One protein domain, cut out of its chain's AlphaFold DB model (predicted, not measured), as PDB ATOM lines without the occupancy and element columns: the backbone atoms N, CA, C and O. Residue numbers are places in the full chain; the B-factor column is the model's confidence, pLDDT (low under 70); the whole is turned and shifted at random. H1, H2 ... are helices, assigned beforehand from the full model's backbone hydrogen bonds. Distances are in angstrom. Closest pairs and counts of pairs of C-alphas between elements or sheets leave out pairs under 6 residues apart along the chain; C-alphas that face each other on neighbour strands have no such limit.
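Overview. This is residues 46 to 135 of the 135 residues of the protein "GntR family transcriptional regulator" of Rhizobiaceae bacterium (UniProt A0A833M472). H2, H3 and H4 run up and down side by side in a flat row, and the long H1 packs on H3 and H4, leaving H2 at the row's far edge. The 90 printed residues, all helix in class, hold four named helices, H1 to H4, and no named strand. The whole is compact, radius of gyration of the C-alphas 13.8 A, and flat, spanning 39 by 33 by 16 A.

Along the chain. H1, residues 46 to 69, 34.4 A long, begins at C-alpha 46 (39.173, 5.025, -0.702). H2 is residues 72 to 86, 21.5 A; H3 93 to 109, 24.3 A; H4 114 to 131, 25.4 A, ending at C-alpha 131 (31.938, 7.681, 10.064).

Arrangement. H3 is the hub; H1, H3 and H4 form a bundle, helices grouped side by side. H1 touches H3 through residues 59 to 66 alone, closest C-alphas Ala 62 and Val 108, 5.2 A, at a steep tilt of 44 degrees. H1 touches H4, closest C-alphas Arg 55 and Val 120, 6.4 A. H3 and H4 form a hairpin, closest C-alphas Val 108 and Leu 117, 5.8 A. H2 and H3 form another, H2 touching with residues 78 to 82 alone, closest C-alphas Leu 78 and Arg 106, 6.9 A. H2 and H4 are apart. Every O i to N i+4 pair is within hydrogen-bond range in H3 and H4, 19 of 20 in H1 and 9 of 11 in H2.

Size, cuts and confidence. The C-alphas of Gln 68 and Leu 135, the two farthest apart, are 38.9 A apart. The printed part has no cut and no long link. pLDDT is under 70 at residues 86 to 89 and 132 to 135.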
ATOM      1  N   ASN A  46      38.199   4.186   0.004       86.31
ATOM      2  CA  ASN A  46      39.173   5.025  -0.702       86.31
ATOM      3  C   ASN A  46      38.835   6.520  -0.621       86.31
ATOM      4  O   ASN A  46      39.707   7.322  -0.321       86.31
ATOM      5  N   THR A  47      37.566   6.904  -0.800       85.75
ATOM      6  CA  THR A  47      37.167   8.317  -0.681       85.75
ATOM      7  C   THR A  47      37.360   8.841   0.741       85.75
ATOM      8  O   THR A  47      37.693  10.010   0.924       85.75
ATOM      9  N   LEU A  48      37.157   7.998   1.757       88.62
ATOM     10  CA  LEU A  48      37.435   8.376   3.140       88.62
ATOM     11  C   LEU A  48      38.941   8.600   3.366       88.62
ATOM     12  O   LEU A  48      39.312   9.585   4.003       88.62
ATOM     13  N   PHE A  49      39.803   7.747   2.805       91.88
ATOM     14  CA  PHE A  49      41.256   7.956   2.838       91.88
ATOM     15  C   PHE A  49      41.670   9.254   2.133       91.88
ATOM     16  O   PHE A  49      42.404  10.042   2.730       91.88
ATOM     17  N   ASP A  50      41.131   9.535   0.944       93.56
ATOM     18  CA  ASP A  50      41.406  10.777   0.206       93.56
ATOM     19  C   ASP A  50      41.010  12.024   1.019       93.56
ATOM     20  O   ASP A  50      41.691  13.053   1.005       93.56
ATOM     21  N   LEU A  51      39.897  11.947   1.761       93.50
ATOM     22  CA  LEU A  51      39.457  13.027   2.643       93.50
ATOM     23  C   LEU A  51      40.432  13.267   3.796       93.50
ATOM     24  O   LEU A  51      40.723  14.429   4.088       93.50
ATOM     25  N   TYR A  52      40.946  12.208   4.430       94.12
ATOM     26  CA  TYR A  52      41.963  12.347   5.477       94.12
ATOM     27  C   TYR A  52      43.282  12.886   4.938       94.12
ATOM     28  O   TYR A  52      43.901  13.719   5.599       94.12
ATOM     29  N   GLU A  53      43.706  12.448   3.753       96.94
ATOM     30  CA  GLU A  53      44.931  12.938   3.123       96.94
ATOM     31  C   GLU A  53      44.830  14.441   2.827       96.94
ATOM     32  O   GLU A  53      45.713  15.218   3.203       96.94
ATOM     33  N   LEU A  54      43.703  14.877   2.249       96.81
ATOM     34  CA  LEU A  54      43.426  16.295   2.033       96.81
ATOM     35  C   LEU A  54      43.437  17.079   3.351       96.81
ATOM     36  O   LEU A  54      44.049  18.146   3.426       96.81
ATOM     37  N   ARG A  55      42.785  16.556   4.397       96.75
ATOM     38  CA  ARG A  55      42.754  17.196   5.716       96.75
ATOM     39  C   ARG A  55      44.160  17.372   6.281       96.75
ATOM     40  O   ARG A  55      44.516  18.478   6.679       96.75
ATOM     41  N   ALA A  56      44.977  16.320   6.237       97.25
ATOM     42  CA  ALA A  56      46.351  16.355   6.723       97.25
ATOM     43  C   ALA A  56      47.186  17.428   6.004       97.25
ATOM     44  O   ALA A  56      47.904  18.188   6.654       97.25
ATOM     45  N   PHE A  57      47.060  17.549   4.678       98.00
ATOM     46  CA  PHE A  57      47.763  18.585   3.919       98.00
ATOM     47  C   PHE A  57      47.336  20.005   4.330       98.00
ATOM     48  O   PHE A  57      48.184  20.879   4.547       98.00
ATOM     49  N   LEU A  58      46.026  20.235   4.465       98.06
ATOM     50  CA  LEU A  58      45.473  21.533   4.857       98.06
ATOM     51  C   LEU A  58      45.882  21.916   6.284       98.06
ATOM     52  O   LEU A  58      46.327  23.039   6.511       98.06
ATOM     53  N   GLU A  59      45.798  20.986   7.231       97.62
ATOM     54  CA  GLU A  59      46.160  21.221   8.630       97.62
ATOM     55  C   GLU A  59      47.649  21.494   8.811       97.62
ATOM     56  O   GLU A  59      48.019  22.362   9.596       97.62
ATOM     57  N   GLN A  60      48.524  20.842   8.041       98.12
ATOM     58  CA  GLN A  60      49.952  21.166   8.065       98.12
ATOM     59  C   GLN A  60      50.228  22.604   7.604       98.12
ATOM     60  O   GLN A  60      51.096  23.284   8.159       98.12
ATOM     61  N   ALA A  61      49.525  23.078   6.570       98.06
ATOM     62  CA  ALA A  61      49.618  24.472   6.144       98.06
ATOM     63  C   ALA A  61      49.048  25.421   7.211       98.06
ATOM     64  O   ALA A  61      49.660  26.450   7.503       98.06
ATOM     65  N   ALA A  62      47.929  25.044   7.831       98.25
ATOM     66  CA  ALA A  62      47.297  25.808   8.897       98.25
ATOM     67  C   ALA A  62      48.201  25.944  10.126       98.25
ATOM     68  O   ALA A  62      48.405  27.054  10.597       98.25
ATOM     69  N   ALA A  63      48.811  24.849  10.583       97.81
ATOM     70  CA  ALA A  63      49.725  24.833  11.720       97.81
ATOM     71  C   ALA A  63      50.946  25.732  11.478       97.81
ATOM     72  O   ALA A  63      51.326  26.514  12.346       97.81
ATOM     73  N   ARG A  64      51.519  25.701  10.265       98.19
ATOM     74  CA  ARG A  64      52.615  26.608   9.883       98.19
ATOM     75  C   ARG A  64      52.213  28.082   9.967       98.19
ATOM     76  O   ARG A  64      53.013  28.895  10.421       98.19
ATOM     77  N   LEU A  65      51.001  28.425   9.530       98.50
ATOM     78  CA  LEU A  65      50.466  29.786   9.631       98.50
ATOM     79  C   LEU A  65      50.119  30.163  11.075       98.50
ATOM     80  O   LEU A  65      50.386  31.290  11.475       98.50
ATOM     81  N   ALA A  66      49.576  29.229  11.856       98.19
ATOM     82  CA  ALA A  66      49.254  29.426  13.264       98.19
ATOM     83  C   ALA A  66      50.507  29.812  14.056       98.19
ATOM     84  O   ALA A  66      50.495  30.825  14.743       98.19
ATOM     85  N   CYS A  67      51.632  29.118  13.847       97.38
ATOM     86  CA  CYS A  67      52.915  29.478  14.461       97.38
ATOM     87  C   CYS A  67      53.400  30.905  14.134       97.38
ATOM     88  O   CYS A  67      54.274  31.417  14.824       97.38
ATOM     89  N   GLN A  68      52.901  31.528  13.063       97.88
ATOM     90  CA  GLN A  68      53.292  32.879  12.647       97.88
ATOM     91  C   GLN A  68      52.295  33.959  13.082       97.88
ATOM     92  O   GLN A  68      52.642  35.138  13.055       97.88
ATOM     93  N   ARG A  69      51.047  33.581  13.381       98.31
ATOM     94  CA  ARG A  69      49.912  34.512  13.494       98.31
ATOM     95  C   ARG A  69      49.193  34.442  14.832       98.31
ATOM     96  O   ARG A  69      48.650  35.459  15.252       98.31
ATOM     97  N   ALA A  70      49.161  33.266  15.452       98.31
ATOM     98  CA  ALA A  70      48.477  33.060  16.715       98.31
ATOM     99  C   ALA A  70      49.289  33.637  17.877       98.31
ATOM    100  O   ALA A  70      50.523  33.626  17.846       98.31
ATOM    101  N   SER A  71      48.592  34.127  18.898       98.38
ATOM    102  CA  SER A  71      49.223  34.525  20.155       98.38
ATOM    103  C   SER A  71      49.529  33.312  21.039       98.38
ATOM    104  O   SER A  71      48.940  32.236  20.883       98.38
ATOM    105  N   ASP A  72      50.432  33.487  22.005       97.75
ATOM    106  CA  ASP A  72      50.753  32.440  22.979       97.75
ATOM    107  C   ASP A  72      49.513  32.039  23.798       97.75
ATOM    108  O   ASP A  72      49.342  30.865  24.125       97.75
ATOM    109  N   GLU A  73      48.614  32.986  24.082       98.12
ATOM    110  CA  GLU A  73      47.343  32.731  24.768       98.12
ATOM    111  C   GLU A  73      46.388  31.881  23.923       98.12
ATOM    112  O   GLU A  73      45.744  30.976  24.450       98.12
ATOM    113  N   GLU A  74      46.303  32.132  22.614       98.00
ATOM    114  CA  GLU A  74      45.469  31.336  21.708       98.00
ATOM    115  C   GLU A  74      45.994  29.895  21.579       98.00
ATOM    116  O   GLU A  74      45.217  28.936  21.584       98.00
ATOM    117  N   ILE A  75      47.319  29.727  21.523       97.06
ATOM    118  CA  ILE A  75      47.968  28.408  21.516       97.06
ATOM    119  C   ILE A  75      47.759  27.698  22.859       97.06
ATOM    120  O   ILE A  75      47.452  26.502  22.883       97.06
ATOM    121  N   ALA A  76      47.889  28.417  23.978       97.12
ATOM    122  CA  ALA A  76      47.629  27.875  25.306       97.12
ATOM    123  C   ALA A  76      46.175  27.406  25.441       97.12
ATOM    124  O   ALA A  76      45.951  26.290  25.895       97.12
ATOM    125  N   ALA A  77      45.204  28.179  24.950       97.12
ATOM    126  CA  ALA A  77      43.796  27.790  24.968       97.12
ATOM    127  C   ALA A  77      43.518  26.506  24.161       97.12
ATOM    128  O   ALA A  77      42.698  25.684  24.571       97.12
ATOM    129  N   LEU A  78      44.203  26.298  23.028       96.31
ATOM    130  CA  LEU A  78      44.101  25.046  22.267       96.31
ATOM    131  C   LEU A  78      44.692  23.855  23.035       96.31
ATOM    132  O   LEU A  78      44.123  22.765  23.014       96.31
ATOM    133  N   ARG A  79      45.828  24.054  23.710       95.00
ATOM    134  CA  ARG A  79      46.440  23.026  24.562       95.00
ATOM    135  C   ARG A  79      45.535  22.682  25.742       95.00
ATOM    136  O   ARG A  79      45.333  21.506  26.017       95.00
ATOM    137  N   ASP A  80      45.004  23.688  26.422       94.69
ATOM    138  CA  ASP A  80      44.164  23.499  27.602       94.69
ATOM    139  C   ASP A  80      42.863  22.773  27.217       94.69
ATOM    140  O   ASP A  80      42.474  21.829  27.898       94.69
ATOM    141  N   PHE A  81      42.288  23.082  26.045       93.25
ATOM    142  CA  PHE A  81      41.172  22.319  25.476       93.25
ATOM    143  C   PHE A  81      41.477  20.820  25.330       93.25
ATOM    144  O   PHE A  81      40.613  20.010  25.644       93.25
ATOM    145  N   LEU A  82      42.676  20.442  24.866       88.56
ATOM    146  CA  LEU A  82      43.073  19.031  24.752       88.56
ATOM    147  C   LEU A  82      43.220  18.357  26.122       88.56
ATOM    148  O   LEU A  82      42.773  17.228  26.293       88.56
ATOM    149  N   LEU A  83      43.850  19.044  27.080       88.12
ATOM    150  CA  LEU A  83      44.098  18.508  28.420       88.12
ATOM    151  C   LEU A  83      42.795  18.275  29.190       88.12
ATOM    152  O   LEU A  83      42.659  17.255  29.854       88.12
ATOM    153  N   GLU A  84      41.815  19.169  29.042       85.75
ATOM    154  CA  GLU A  84      40.486  19.006  29.646       85.75
ATOM    155  C   GLU A  84      39.764  17.727  29.187       85.75
ATOM    156  O   GLU A  84      38.901  17.232  29.910       85.75
ATOM    157  N   GLN A  85      40.091  17.183  28.006       76.44
ATOM    158  CA  GLN A  85      39.459  15.954  27.514       76.44
ATOM    159  C   GLN A  85      40.130  14.676  28.040       76.44
ATOM    160  O   GLN A  85      39.456  13.654  28.158       76.44
ATOM    161  N   ASP A  86      41.426  14.722  28.369       69.12
ATOM    162  CA  ASP A  86      42.204  13.555  28.828       69.12
ATOM    163  C   ASP A  86      41.797  13.106  30.248       69.12
ATOM    164  O   ASP A  86      41.871  11.928  30.586       69.12
ATOM    165  N   ASP A  87      41.269  14.030  31.057       64.62
ATOM    166  CA  ASP A  87      40.849  13.786  32.446       64.62
ATOM    167  C   ASP A  87      39.445  13.152  32.591       64.62
ATOM    168  O   ASP A  87      38.948  12.978  33.709       64.62
ATOM    169  N   SER A  88      38.766  12.802  31.493       67.19
ATOM    170  CA  SER A  88      37.404  12.250  31.546       67.19
ATOM    171  C   SER A  88      37.377  10.727  31.349       67.19
ATOM    172  O   SER A  88      37.618  10.205  30.265       67.19
ATOM    173  N   GLU A  89      37.063   9.989  32.419       65.19
ATOM    174  CA  GLU A  89      37.166   8.517  32.449       65.19
ATOM    175  C   GLU A  89      36.093   7.760  31.625       65.19
ATOM    176  O   GLU A  89      36.202   6.547  31.473       65.19
ATOM    177  N   GLU A  90      35.103   8.428  31.014       74.50
ATOM    178  CA  GLU A  90      34.096   7.790  30.141       74.50
ATOM    179  C   GLU A  90      33.584   8.746  29.038       74.50
ATOM    180  O   GLU A  90      32.474   9.270  29.119       74.50
ATOM    181  N   ILE A  91      34.366   8.971  27.974       77.50
ATOM    182  CA  ILE A  91      33.874   9.662  26.764       77.50
ATOM    183  C   ILE A  91      33.255   8.637  25.804       77.50
ATOM    184  O   ILE A  91      33.899   7.658  25.416       77.50
ATOM    185  N   SER A  92      32.016   8.862  25.353       84.50
ATOM    186  CA  SER A  92      31.423   8.021  24.305       84.50
ATOM    187  C   SER A  92      32.135   8.205  22.956       84.50
ATOM    188  O   SER A  92      32.635   9.280  22.632       84.50
ATOM    189  N   ALA A  93      32.114   7.191  22.085       80.75
ATOM    190  CA  ALA A  93      32.733   7.295  20.756       80.75
ATOM    191  C   ALA A  93      32.203   8.490  19.930       80.75
ATOM    192  O   ALA A  93      32.948   9.120  19.178       80.75
ATOM    193  N   GLY A  94      30.920   8.833  20.094       81.69
ATOM    194  CA  GLY A  94      30.307   9.987  19.437       81.69
ATOM    195  C   GLY A  94      30.755  11.334  20.010       81.69
ATOM    196  O   GLY A  94      30.849  12.307  19.265       81.69
ATOM    197  N   GLU A  95      31.045  11.411  21.307       84.31
ATOM    198  CA  GLU A  95      31.622  12.608  21.932       84.31
ATOM    199  C   GLU A  95      33.091  12.771  21.550       84.31
ATOM    200  O   GLU A  95      33.476  13.855  21.119       84.31
ATOM    201  N   MET A  96      33.869  11.683  21.564       83.56
ATOM    202  CA  MET A  96      35.257  11.667  21.093       83.56
ATOM    203  C   MET A  96      35.359  12.197  19.656       83.56
ATOM    204  O   MET A  96      36.227  13.005  19.344       83.56
ATOM    205  N   LEU A  97      34.425  11.798  18.784       83.94
ATOM    206  CA  LEU A  97      34.361  12.271  17.401       83.94
ATOM    207  C   LEU A  97      34.116  13.785  17.293       83.94
ATOM    208  O   LEU A  97      34.689  14.440  16.423       83.94
ATOM    209  N   LYS A  98      33.258  14.345  18.151       86.31
ATOM    210  CA  LYS A  98      32.994  15.792  18.168       86.31
ATOM    211  C   LYS A  98      34.201  16.569  18.681       86.31
ATOM    212  O   LYS A  98      34.504  17.624  18.136       86.31
ATOM    213  N   LEU A  99      34.873  16.048  19.705       89.56
ATOM    214  CA  LEU A  99      36.075  16.650  20.275       89.56
ATOM    215  C   LEU A  99      37.246  16.625  19.282       89.56
ATOM    216  O   LEU A  99      37.913  17.644  19.120       89.56
ATOM    217  N   ASP A 100      37.434  15.509  18.564       88.81
ATOM    218  CA  ASP A 100      38.387  15.372  17.448       88.81
ATOM    219  C   ASP A 100      38.144  16.458  16.390       88.81
ATOM    220  O   ASP A 100      39.043  17.221  16.043       88.81
ATOM    221  N   GLU A 101      36.903  16.587  15.911       91.69
ATOM    222  CA  GLU A 101      36.548  17.600  14.913       91.69
ATOM    223  C   GLU A 101      36.771  19.033  15.422       91.69
ATOM    224  O   GLU A 101      37.347  19.861  14.712       91.69
ATOM    225  N   GLU A 102      36.352  19.329  16.652       94.00
ATOM    226  CA  GLU A 102      36.513  20.650  17.260       94.00
ATOM    227  C   GLU A 102      37.993  21.026  17.415       94.00
ATOM    228  O   GLU A 102      38.371  22.157  17.100       94.00
ATOM    229  N   PHE A 103      38.848  20.083  17.821       94.75
ATOM    230  CA  PHE A 103      40.292  20.301  17.897       94.75
ATOM    231  C   PHE A 103      40.865  20.741  16.545       94.75
ATOM    232  O   PHE A 103      41.537  21.774  16.456       94.75
ATOM    233  N   HIS A 104      40.569  19.987  15.483       96.31
ATOM    234  CA  HIS A 104      41.066  20.275  14.139       96.31
ATOM    235  C   HIS A 104      40.577  21.642  13.628       96.31
ATOM    236  O   HIS A 104      41.354  22.408  13.051       96.31
ATOM    237  N   LEU A 105      39.316  22.001  13.893       97.31
ATOM    238  CA  LEU A 105      38.770  23.310  13.528       97.31
ATOM    239  C   LEU A 105      39.421  24.459  14.304       97.31
ATOM    240  O   LEU A 105      39.708  25.497  13.705       97.31
ATOM    241  N   ARG A 106      39.692  24.286  15.603       97.56
ATOM    242  CA  ARG A 106      40.397  25.289  16.416       97.56
ATOM    243  C   ARG A 106      41.828  25.489  15.943       97.56
ATOM    244  O   ARG A 106      42.212  26.628  15.690       97.56
ATOM    245  N   LEU A 107      42.580  24.402  15.743       97.88
ATOM    246  CA  LEU A 107      43.940  24.443  15.198       97.88
ATOM    247  C   LEU A 107      43.985  25.215  13.876       97.88
ATOM    248  O   LEU A 107      44.851  26.062  13.661       97.88
ATOM    249  N   VAL A 108      43.031  24.940  12.990       98.38
ATOM    250  CA  VAL A 108      42.932  25.627  11.706       98.38
ATOM    251  C   VAL A 108      42.519  27.088  11.865       98.38
ATOM    252  O   VAL A 108      43.058  27.943  11.162       98.38
ATOM    253  N   GLY A 109      41.621  27.402  12.797       98.38
ATOM    254  CA  GLY A 109      41.229  28.773  13.126       98.38
ATOM    255  C   GLY A 109      42.419  29.654  13.519       98.38
ATOM    256  O   GLY A 109      42.504  30.795  13.066       98.38
ATOM    257  N   LEU A 110      43.403  29.094  14.232       98.50
ATOM    258  CA  LEU A 110      44.643  29.796  14.599       98.50
ATOM    259  C   LEU A 110      45.475  30.253  13.389       98.50
ATOM    260  O   LEU A 110      46.266  31.187  13.492       98.50
ATOM    261  N   SER A 111      45.283  29.645  12.213       98.38
ATOM    262  CA  SER A 111      45.923  30.116  10.978       98.38
ATOM    263  C   SER A 111      45.412  31.484  10.512       98.38
ATOM    264  O   SER A 111      46.026  32.086   9.625       98.38
ATOM    265  N   GLN A 112      44.280  31.962  11.051       98.12
ATOM    266  CA  GLN A 112      43.585  33.182  10.628       98.12
ATOM    267  C   GLN A 112      43.385  33.222   9.101       98.12
ATOM    268  O   GLN A 112      43.553  34.248   8.437       98.12
ATOM    269  N   ASN A 113      43.114  32.055   8.511       98.38
ATOM    270  CA  ASN A 113      42.823  31.885   7.096       98.38
ATOM    271  C   ASN A 113      41.412  31.310   6.942       98.38
ATOM    272  O   ASN A 113      41.206  30.097   6.993       98.38
ATOM    273  N   GLU A 114      40.450  32.205   6.730       97.88
ATOM    274  CA  GLU A 114      39.027  31.870   6.619       97.88
ATOM    275  C   GLU A 114      38.725  30.855   5.510       97.88
ATOM    276  O   GLU A 114      37.871  29.988   5.676       97.88
ATOM    277  N   GLU A 115      39.438  30.907   4.383       98.06
ATOM    278  CA  GLU A 115      39.216  29.964   3.280       98.06
ATOM    279  C   GLU A 115      39.756  28.567   3.601       98.06
ATOM    280  O   GLU A 115      39.138  27.556   3.251       98.06
ATOM    281  N   LEU A 116      40.865  28.491   4.342       97.69
ATOM    282  CA  LEU A 116      41.378  27.223   4.853       97.69
ATOM    283  C   LEU A 116      40.396  26.627   5.872       97.69
ATOM    284  O   LEU A 116      40.035  25.456   5.752       97.69
ATOM    285  N   LEU A 117      39.879  27.442   6.799       98.12
ATOM    286  CA  LEU A 117      38.880  27.016   7.783       98.12
ATOM    287  C   LEU A 117      37.590  26.511   7.130       98.12
ATOM    288  O   LEU A 117      37.094  25.446   7.501       98.12
ATOM    289  N   LYS A 118      37.058  27.223   6.130       96.88
ATOM    290  CA  LYS A 118      35.877  26.774   5.371       96.88
ATOM    291  C   LYS A 118      36.114  25.429   4.689       96.88
ATOM    292  O   LYS A 118      35.251  24.553   4.744       96.88
ATOM    293  N   THR A 119      37.285  25.255   4.080       96.62
ATOM    294  CA  THR A 119      37.633  24.020   3.366       96.62
ATOM    295  C   THR A 119      37.775  22.840   4.328       96.62
ATOM    296  O   THR A 119      37.208  21.776   4.073       96.62
ATOM    297  N   VAL A 120      38.467  23.021   5.459       97.06
ATOM    298  CA  VAL A 120      38.617  21.968   6.480       97.06
ATOM    299  C   VAL A 120      37.283  21.634   7.142       97.06
ATOM    300  O   VAL A 120      37.011  20.460   7.384       97.06
ATOM    301  N   ARG A 121      36.409  22.624   7.367       95.56
ATOM    302  CA  ARG A 121      35.050  22.385   7.869       95.56
ATOM    303  C   ARG A 121      34.257  21.490   6.923       95.56
ATOM    304  O   ARG A 121      33.806  20.433   7.342       95.56
ATOM    305  N   SER A 122      34.172  21.845   5.641       93.38
ATOM    306  CA  SER A 122      33.466  21.022   4.648       93.38
ATOM    307  C   SER A 122      34.058  19.609   4.529       93.38
ATOM    308  O   SER A 122      33.327  18.622   4.435       93.38
ATOM    309  N   ASN A 123      35.388  19.484   4.585       94.25
ATOM    310  CA  ASN A 123      36.063  18.189   4.611       94.25
ATOM    311  C   ASN A 123      35.679  17.358   5.855       94.25
ATOM    312  O   ASN A 123      35.311  16.191   5.716       94.25
ATOM    313  N   SER A 124      35.690  17.967   7.042       92.25
ATOM    314  CA  SER A 124      35.371  17.301   8.312       92.25
ATOM    315  C   SER A 124      33.915  16.843   8.373       92.25
ATOM    316  O   SER A 124      33.642  15.723   8.799       92.25
ATOM    317  N   GLU A 125      32.981  17.636   7.840       90.38
ATOM    318  CA  GLU A 125      31.572  17.245   7.734       90.38
ATOM    319  C   GLU A 125      31.387  15.998   6.854       90.38
ATOM    320  O   GLU A 125      30.594  15.114   7.190       90.38
ATOM    321  N   ARG A 126      32.151  15.883   5.758       89.50
ATOM    322  CA  ARG A 126      32.136  14.699   4.879       89.50
ATOM    323  C   ARG A 126      32.750  13.469   5.550       89.50
ATOM    324  O   ARG A 126      32.212  12.376   5.395       89.50
ATOM    325  N   ILE A 127      33.829  13.639   6.320       89.62
ATOM    326  CA  ILE A 127      34.423  12.560   7.127       89.62
ATOM    327  C   ILE A 127      33.423  12.080   8.185       89.62
ATOM    328  O   ILE A 127      33.192  10.879   8.309       89.62
ATOM    329  N   ARG A 128      32.789  13.004   8.919       86.25
ATOM    330  CA  ARG A 128      31.780  12.684   9.938       86.25
ATOM    331  C   ARG A 128      30.590  11.943   9.339       86.25
ATOM    332  O   ARG A 128      30.130  10.971   9.928       86.25
ATOM    333  N   PHE A 129      30.109  12.377   8.174       83.81
ATOM    334  CA  PHE A 129      29.024  11.697   7.469       83.81
ATOM    335  C   PHE A 129      29.388  10.253   7.097       83.81
ATOM    336  O   PHE A 129      28.570   9.370   7.318       83.81
ATOM    337  N   ALA A 130      30.613   9.988   6.618       81.06
ATOM    338  CA  ALA A 130      31.095   8.614   6.413       81.06
ATOM    339  C   ALA A 130      31.130   7.812   7.722       81.06
ATOM    340  O   ALA A 130      30.540   6.741   7.799       81.06
ATOM    341  N   ARG A 131      31.778   8.354   8.762       77.81
ATOM    342  CA  ARG A 131      31.938   7.681  10.064       77.81
ATOM    343  C   ARG A 131      30.593   7.331  10.715       77.81
ATOM    344  O   ARG A 131      30.484   6.297  11.356       77.81
ATOM    345  N   GLY A 132      29.581   8.188  10.560       69.12
ATOM    346  CA  GLY A 132      28.244   7.985  11.126       69.12
ATOM    347  C   GLY A 132      27.357   6.994  10.365       69.12
ATOM    348  O   GLY A 132      26.290   6.666  10.868       69.12
ATOM    349  N   ILE A 133      27.758   6.548   9.169       58.38
ATOM    350  CA  ILE A 133      27.070   5.475   8.428       58.38
ATOM    351  C   ILE A 133      27.596   4.091   8.850       58.38
ATOM    352  O   ILE A 133      26.861   3.112   8.749       58.38
ATOM    353  N   ASP A 134      28.838   4.020   9.342       50.31
ATOM    354  CA  ASP A 134      29.498   2.784   9.791       50.31
ATOM    355  C   ASP A 134      29.307   2.481  11.300       50.31
ATOM    356  O   ASP A 134      29.815   1.466  11.785       50.31
ATOM    357  N   LEU A 135      28.591   3.341  12.040       43.94
ATOM    358  CA  LEU A 135      28.201   3.176  13.455       43.94
ATOM    359  C   LEU A 135      26.722   2.791  13.577       43.94
ATOM    360  O   LEU A 135      26.415   1.932  14.434       43.94
TER     361      LEU A 135